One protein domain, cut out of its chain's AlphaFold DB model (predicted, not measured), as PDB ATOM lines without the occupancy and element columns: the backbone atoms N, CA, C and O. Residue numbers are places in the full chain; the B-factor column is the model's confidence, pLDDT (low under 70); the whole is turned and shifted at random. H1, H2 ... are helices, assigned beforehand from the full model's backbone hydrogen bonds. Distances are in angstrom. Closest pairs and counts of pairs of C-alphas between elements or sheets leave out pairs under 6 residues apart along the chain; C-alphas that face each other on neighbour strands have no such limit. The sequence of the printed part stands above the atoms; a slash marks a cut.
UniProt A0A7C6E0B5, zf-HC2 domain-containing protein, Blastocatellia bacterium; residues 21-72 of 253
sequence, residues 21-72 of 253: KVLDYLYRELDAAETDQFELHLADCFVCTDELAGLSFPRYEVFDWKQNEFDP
ATOM      1  N   LYS A  21      44.933 -15.396 -13.823       97.25
ATOM      2  CA  LYS A  21      44.133 -15.372 -12.588       97.25
ATOM      3  C   LYS A  21      42.694 -14.882 -12.800       97.25
ATOM      4  O   LYS A  21      41.895 -14.935 -11.871       97.25
ATOM      5  N   VAL A  22      42.341 -14.418 -14.005       96.38
ATOM      6  CA  VAL A  22      40.989 -13.913 -14.318       96.38
ATOM      7  C   VAL A  22      39.931 -15.014 -14.155       96.38
ATOM      8  O   VAL A  22      38.857 -14.762 -13.608       96.38
ATOM      9  N   LEU A  23      40.231 -16.241 -14.601       95.56
ATOM     10  CA  LEU A  23      39.324 -17.387 -14.462       95.56
ATOM     11  C   LEU A  23      39.199 -17.826 -13.001       95.56
ATOM     12  O   LEU A  23      38.077 -17.961 -12.513       95.56
ATOM     13  N   ASP A  24      40.325 -17.957 -12.299       97.56
ATOM     14  CA  ASP A  24      40.358 -18.297 -10.874       97.56
ATOM     15  C   ASP A  24      39.507 -17.306 -10.058       97.56
ATOM     16  O   ASP A  24      38.710 -17.701  -9.208       97.56
ATOM     17  N   TYR A  25      39.603 -16.004 -10.359       96.75
ATOM     18  CA  TYR A  25      38.774 -14.970  -9.735       96.75
ATOM     19  C   TYR A  25      37.280 -15.169 -10.031       96.75
ATOM     20  O   TYR A  25      36.445 -15.118  -9.126       96.75
ATOM     21  N   LEU A  26      36.920 -15.452 -11.290       94.81
ATOM     22  CA  LEU A  26      35.527 -15.627 -11.716       94.81
ATOM     23  C   LEU A  26      34.834 -16.805 -11.007       94.81
ATOM     24  O   LEU A  26      33.642 -16.704 -10.677       94.81
ATOM     25  N   TYR A  27      35.579 -17.888 -10.769       94.25
ATOM     26  CA  TYR A  27      35.123 -19.103 -10.088       94.25
ATOM     27  C   TYR A  27      35.378 -19.109  -8.575       94.25
ATOM     28  O   TYR A  27      34.975 -20.057  -7.904       94.25
ATOM     29  N   ARG A  28      35.939 -18.025  -8.017       96.50
ATOM     30  CA  ARG A  28      36.287 -17.894  -6.589       96.50
ATOM     31  C   ARG A  28      37.274 -18.965  -6.108       96.50
ATOM     32  O   ARG A  28      37.157 -19.468  -4.995       96.50
ATOM     33  N   GLU A  29      38.235 -19.305  -6.958       97.88
ATOM     34  CA  GLU A  29      39.331 -20.232  -6.655       97.88
ATOM     35  C   GLU A  29      40.568 -19.518  -6.087       97.88
ATOM     36  O   GLU A  29      41.460 -20.170  -5.548       97.88
ATOM     37  N   LEU A  30      40.616 -18.182  -6.171       97.56
ATOM     38  CA  LEU A  30      41.639 -17.380  -5.502       97.56
ATOM     39  C   LEU A  30      41.440 -17.390  -3.986       97.56
ATOM     40  O   LEU A  30      40.314 -17.329  -3.485       97.56
ATOM     41  N   ASP A  31      42.550 -17.396  -3.249       98.19
ATOM     42  CA  ASP A  31      42.499 -17.123  -1.819       98.19
ATOM     43  C   ASP A  31      42.135 -15.643  -1.552       98.19
ATOM     44  O   ASP A  31      42.121 -14.797  -2.454       98.19
ATOM     45  N   ALA A  32      41.806 -15.310  -0.301       97.50
ATOM     46  CA  ALA A  32      41.389 -13.951   0.049       97.50
ATOM     47  C   ALA A  32      42.488 -12.902  -0.228       97.50
ATOM     48  O   ALA A  32      42.187 -11.798  -0.668       97.50
ATOM     49  N   ALA A  33      43.762 -13.251  -0.023       97.69
ATOM     50  CA  ALA A  33      44.875 -12.321  -0.201       97.69
ATOM     51  C   ALA A  33      45.199 -12.073  -1.687       97.69
ATOM     52  O   ALA A  33      45.531 -10.952  -2.075       97.69
ATOM     53  N   GLU A  34      45.108 -13.105  -2.523       97.38
ATOM     54  CA  GLU A  34      45.222 -13.039  -3.977       97.38
ATOM     55  C   GLU A  34      44.044 -12.272  -4.580       97.38
ATOM     56  O   GLU A  34      44.250 -11.501  -5.516       97.38
ATOM     57  N   THR A  35      42.840 -12.433  -4.022       98.19
ATOM     58  CA  THR A  35      41.646 -11.682  -4.434       98.19
ATOM     59  C   THR A  35      41.853 -10.182  -4.232       98.19
ATOM     60  O   THR A  35      41.751  -9.429  -5.198       98.19
ATOM     61  N   ASP A  36      42.260  -9.753  -3.033       98.00
ATOM     62  CA  ASP A  36      42.533  -8.338  -2.742       98.00
ATOM     63  C   ASP A  36      43.607  -7.754  -3.682       98.00
ATOM     64  O   ASP A  36      43.483  -6.640  -4.194       98.00
ATOM     65  N   GLN A  37      44.675  -8.516  -3.952       97.44
ATOM     66  CA  GLN A  37      45.735  -8.099  -4.880       97.44
ATOM     67  C   GLN A  37      45.242  -7.991  -6.325       97.44
ATOM     68  O   GLN A  37      45.644  -7.076  -7.048       97.44
ATOM     69  N   PHE A  38      44.391  -8.922  -6.755       97.50
ATOM     70  CA  PHE A  38      43.820  -8.924  -8.093       97.50
ATOM     71  C   PHE A  38      42.831  -7.767  -8.281       97.50
ATOM     72  O   PHE A  38      42.897  -7.088  -9.300       97.50
ATOM     73  N   GLU A  39      41.991  -7.467  -7.290       97.56
ATOM     74  CA  GLU A  39      41.074  -6.320  -7.324       97.56
ATOM     75  C   GLU A  39      41.820  -4.981  -7.400       97.56
ATOM     76  O   GLU A  39      41.473  -4.118  -8.210       97.56
ATOM     77  N   LEU A  40      42.901  -4.829  -6.627       96.75
ATOM     78  CA  LEU A  40      43.785  -3.666  -6.739       96.75
ATOM     79  C   LEU A  40      44.408  -3.563  -8.137       96.75
ATOM     80  O   LEU A  40      44.499  -2.471  -8.693       96.75
ATOM     81  N   HIS A  41      44.810  -4.689  -8.730       96.00
ATOM     82  CA  HIS A  41      45.362  -4.715 -10.082       96.00
ATOM     83  C   HIS A  41      44.323  -4.374 -11.161       96.00
ATOM     84  O   HIS A  41      44.650  -3.663 -12.114       96.00
ATOM     85  N   LEU A  42      43.080  -4.845 -11.018       96.06
ATOM     86  CA  LEU A  42      41.988  -4.549 -11.946       96.06
ATOM     87  C   LEU A  42      41.729  -3.043 -12.056       96.06
ATOM     88  O   LEU A  42      41.505  -2.553 -13.160       96.06
ATOM     89  N   ALA A  43      41.833  -2.297 -10.953       95.31
ATOM     90  CA  ALA A  43      41.649  -0.845 -10.962       95.31
ATOM     91  C   ALA A  43      42.639  -0.109 -11.889       95.31
ATOM     92  O   ALA A  43      42.292   0.924 -12.465       95.31
ATOM     93  N   ASP A  44      43.844  -0.660 -12.065       93.62
ATOM     94  CA  ASP A  44      44.932  -0.040 -12.826       93.62
ATOM     95  C   ASP A  44      45.189  -0.705 -14.196       93.62
ATOM     96  O   ASP A  44      45.843  -0.113 -15.062       93.62
ATOM     97  N   CYS A  45      44.687  -1.924 -14.432       94.00
ATOM     98  CA  CYS A  45      44.965  -2.698 -15.644       94.00
ATOM     99  C   CYS A  45      43.755  -2.813 -16.577       94.00
ATOM    100  O   CYS A  45      42.860  -3.642 -16.393       94.00
ATOM    101  N   PHE A  46      43.785  -2.041 -17.668       92.81
ATOM    102  CA  PHE A  46      42.742  -2.081 -18.696       92.81
ATOM    103  C   PHE A  46      42.618  -3.451 -19.382       92.81
ATOM    104  O   PHE A  46      41.506  -3.898 -19.619       92.81
ATOM    105  N   VAL A  47      43.732  -4.140 -19.665       93.06
ATOM    106  CA  VAL A  47      43.715  -5.454 -20.344       93.06
ATOM    107  C   VAL A  47      42.978  -6.489 -19.500       93.06
ATOM    108  O   VAL A  47      42.067  -7.150 -19.979       93.06
ATOM    109  N   CYS A  48      43.353  -6.590 -18.226       95.06
ATOM    110  CA  CYS A  48      42.779  -7.564 -17.312       95.06
ATOM    111  C   CYS A  48      41.305  -7.188 -16.952       95.06
ATOM    112  O   CYS A  48      40.481  -8.077 -16.744       95.06
ATOM    113  N   THR A  49      40.916  -5.901 -17.028       95.75
ATOM    114  CA  THR A  49      39.504  -5.450 -16.958       95.75
ATOM    115  C   THR A  49      38.685  -5.813 -18.203       95.75
ATOM    116  O   THR A  49      37.552  -6.274 -18.077       95.75
ATOM    117  N   ASP A  50      39.236  -5.610 -19.401       95.19
ATOM    118  CA  ASP A  50      38.578  -5.926 -20.677       95.19
ATOM    119  C   ASP A  50      38.352  -7.437 -20.827       95.19
ATOM    120  O   ASP A  50      37.257  -7.874 -21.175       95.19
ATOM    121  N   GLU A  51      39.341  -8.255 -20.450       94.94
ATOM    122  CA  GLU A  51      39.195  -9.714 -20.410       94.94
ATOM    123  C   GLU A  51      38.117 -10.161 -19.409       94.94
ATOM    124  O   GLU A  51      37.285 -11.013 -19.735       94.94
ATOM    125  N   LEU A  52      38.076  -9.561 -18.212       96.06
ATOM    126  CA  LEU A  52      37.035  -9.847 -17.221       96.06
ATOM    127  C   LEU A  52      35.638  -9.464 -17.742       96.06
ATOM    128  O   LEU A  52      34.688 -10.233 -17.583       96.06
ATOM    129  N   ALA A  53      35.510  -8.310 -18.401       95.44
ATOM    130  CA  ALA A  53      34.266  -7.880 -19.032       95.44
ATOM    131  C   ALA A  53      33.845  -8.844 -20.154       95.44
ATOM    132  O   ALA A  53      32.686  -9.267 -20.194       95.44
ATOM    133  N   GLY A  54      34.786  -9.268 -21.001       95.19
ATOM    134  CA  GLY A  54      34.552 -10.234 -22.075       95.19
ATOM    135  C   GLY A  54      34.066 -11.598 -21.579       95.19
ATOM    136  O   GLY A  54      33.214 -12.209 -22.219       95.19
ATOM    137  N   LEU A  55      34.537 -12.058 -20.416       95.44
ATOM    138  CA  LEU A  55      34.094 -13.314 -19.795       95.44
ATOM    139  C   LEU A  55      32.780 -13.186 -19.010       95.44
ATOM    140  O   LEU A  55      32.066 -14.175 -18.834       95.44
ATOM    141  N   SER A  56      32.438 -11.985 -18.542       91.38
ATOM    142  CA  SER A  56      31.199 -11.761 -17.789       91.38
ATOM    143  C   SER A  56      29.940 -11.989 -18.633       91.38
ATOM    144  O   SER A  56      28.946 -12.513 -18.127       91.38
ATOM    145  N   PHE A  57      30.007 -11.674 -19.929       92.81
ATOM    146  CA  PHE A  57      28.895 -11.814 -20.866       92.81
ATOM    147  C   PHE A  57      28.459 -13.277 -21.091       92.81
ATOM    148  O   PHE A  57      27.318 -13.594 -20.753       92.81
ATOM    149  N   PRO A  58      29.326 -14.212 -21.539       95.00
ATOM    150  CA  PRO A  58      28.931 -15.611 -21.720       95.00
ATOM    151  C   PRO A  58      28.515 -16.277 -20.403       95.00
ATOM    152  O   PRO A  58      27.654 -17.152 -20.396       95.00
ATOM    153  N   ARG A  59      29.070 -15.852 -19.257       92.31
ATOM    154  CA  ARG A  59      28.624 -16.342 -17.944       92.31
ATOM    155  C   ARG A  59      27.169 -15.963 -17.667       92.31
ATOM    156  O   ARG A  59      26.425 -16.791 -17.142       92.31
ATOM    157  N   TYR A  60      26.781 -14.731 -17.990       93.12
ATOM    158  CA  TYR A  60      25.397 -14.287 -17.855       93.12
ATOM    159  C   TYR A  60      24.476 -15.049 -18.811       93.12
ATOM    160  O   TYR A  60      23.427 -15.506 -18.379       93.12
ATOM    161  N   GLU A  61      24.890 -15.273 -20.060       96.00
ATOM    162  CA  GLU A  61      24.110 -16.069 -21.020       96.00
ATOM    163  C   GLU A  61      23.899 -17.511 -20.545       96.00
ATOM    164  O   GLU A  61      22.783 -18.014 -20.591       96.00
ATOM    165  N   VAL A  62      24.937 -18.174 -20.025       94.69
ATOM    166  CA  VAL A  62      24.811 -19.535 -19.473       94.69
ATOM    167  C   VAL A  62      23.914 -19.551 -18.235       94.69
ATOM    168  O   VAL A  62      23.157 -20.499 -18.033       94.69
ATOM    169  N   PHE A  63      23.996 -18.521 -17.392       94.62
ATOM    170  CA  PHE A  63      23.127 -18.393 -16.227       94.62
ATOM    171  C   PHE A  63      21.661 -18.204 -16.634       94.62
ATOM    172  O   PHE A  63      20.800 -18.914 -16.119       94.62
ATOM    173  N   ASP A  64      21.393 -17.300 -17.575       96.50
ATOM    174  CA  ASP A  64      20.058 -17.032 -18.112       96.50
ATOM    175  C   ASP A  64      19.487 -18.273 -18.807       96.50
ATOM    176  O   ASP A  64      18.369 -18.695 -18.523       96.50
ATOM    177  N   TRP A  65      20.297 -18.949 -19.625       96.50
ATOM    178  CA  TRP A  65      19.946 -20.219 -20.257       96.50
ATOM    179  C   TRP A  65      19.591 -21.295 -19.226       96.50
ATOM    180  O   TRP A  65      18.546 -21.937 -19.321       96.50
ATOM    181  N   LYS A  66      20.416 -21.461 -18.185       95.00
ATOM    182  CA  LYS A  66      20.136 -22.397 -17.089       95.00
ATOM    183  C   LYS A  66      18.817 -22.060 -16.391       95.00
ATOM    184  O   LYS A  66      18.024 -22.963 -16.130       95.00
ATOM    185  N   GLN A  67      18.589 -20.790 -16.077       95.81
ATOM    186  CA  GLN A  67      17.400 -20.352 -15.356       95.81
ATOM    187  C   GLN A  67      16.124 -20.516 -16.193       95.81
ATOM    188  O   GLN A  67      15.106 -20.968 -15.677       95.81
ATOM    189  N   ASN A  68      16.180 -20.183 -17.482       96.44
ATOM    190  CA  ASN A  68      15.008 -20.185 -18.352       96.44
ATOM    191  C   ASN A  68      14.691 -21.572 -18.926       96.44
ATOM    192  O   ASN A  68      13.518 -21.894 -19.105       96.44
ATOM    193  N   GLU A  69      15.704 -22.401 -19.205       95.12
ATOM    194  CA  GLU A  69      15.501 -23.710 -19.837       95.12
ATOM    195  C   GLU A  69      15.595 -24.890 -18.869       95.12
ATOM    196  O   GLU A  69      14.829 -25.836 -19.018       95.12
ATOM    197  N   PHE A  70      16.487 -24.863 -17.872       91.50
ATOM    198  CA  PHE A  70      16.724 -26.027 -17.004       91.50
ATOM    199  C   PHE A  70      15.986 -25.968 -15.675       91.50
ATOM    200  O   PHE A  70      15.549 -27.009 -15.198       91.50
ATOM    201  N   ASP A  71      15.831 -24.789 -15.078       93.62
ATOM    202  CA  ASP A  71      15.147 -24.641 -13.785       93.62
ATOM    203  C   ASP A  71      13.675 -25.115 -13.817       93.62
ATOM    204  O   ASP A  71      13.228 -25.761 -12.865       93.62
ATOM    205  N   PRO A  72      12.914 -24.912 -14.918       94.44
ATOM    206  CA  PRO A  72      11.568 -25.473 -15.045       94.44
ATOM    207  C   PRO A  72      11.543 -26.996 -15.229       94.44
ATOM    208  O   PRO A  72      10.509 -27.630 -14.996       94.44
TER     209      PRO A  72
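This is residues 21 to 72 of the 253 residues of the protein "zf-HC2 domain-containing protein" of Blastocatellia bacterium (UniProt A0A7C6E0B5). Two helices, H2 and the much longer H3, meet near their ends at a corner and make an open V, with the short helix H1 in its opening. The far part of H3 and the last residues, 60 to 72, stick out as a free arm beyond this small body. The printed part has 52 residues with three named helices, in the order H1, H2, H3, and no named strand; its class is all helix. It is loose, with a radius of gyration of the C-alphas of 13.5 A, and flat, spanning 40 by 22 by 12 A.

H1, residues 21 to 27, and H2, residues 32 to 44, are close but not clearly touching. Their closest C-alphas, those of Tyr 25 and Thr 35, are 6.9 A apart, and the helices run opposite ways at a steep tilt of 62 degrees. H2 and H3, residues 46 to 70, touch only at the corner by their link, and only just, with 3 pairs of C-alphas within 8 A; the closest are those of Leu 42 and Thr 49, 5.7 A apart. They run opposite ways at a steep tilt of 64 degrees. H1 and H3 only just touch, with 3 pairs of C-alphas within 8 A, and H3 does so with residues 48 to 52 alone. The closest C-alphas of the two, those of Val 22 and Leu 52, are 6.4 A apart, at a shallow tilt of 22 degrees, the same way. Every O i to N i+4 pair is within hydrogen-bond range in H1, against 8 of 9 in H2 and 19 of 21 in H3.

H1 begins at C-alpha 21, (44.133, -15.372, -12.588), and is 10.1 A long. H2 is 19.3 A long and ends at C-alpha 44, (44.932, -0.040, -12.826). H3 is 35.4 A long and ends at C-alpha 70, (16.724, -26.027, -17.004).

The two C-alphas farthest apart, those of Asp 44 and Pro 72, are 42.0 A apart. The printed part has no cut, and the links H1 to H2 and H2 to H3 are tight. The mean pLDDT of the printed part is 95.6, and no printed residue is under 70.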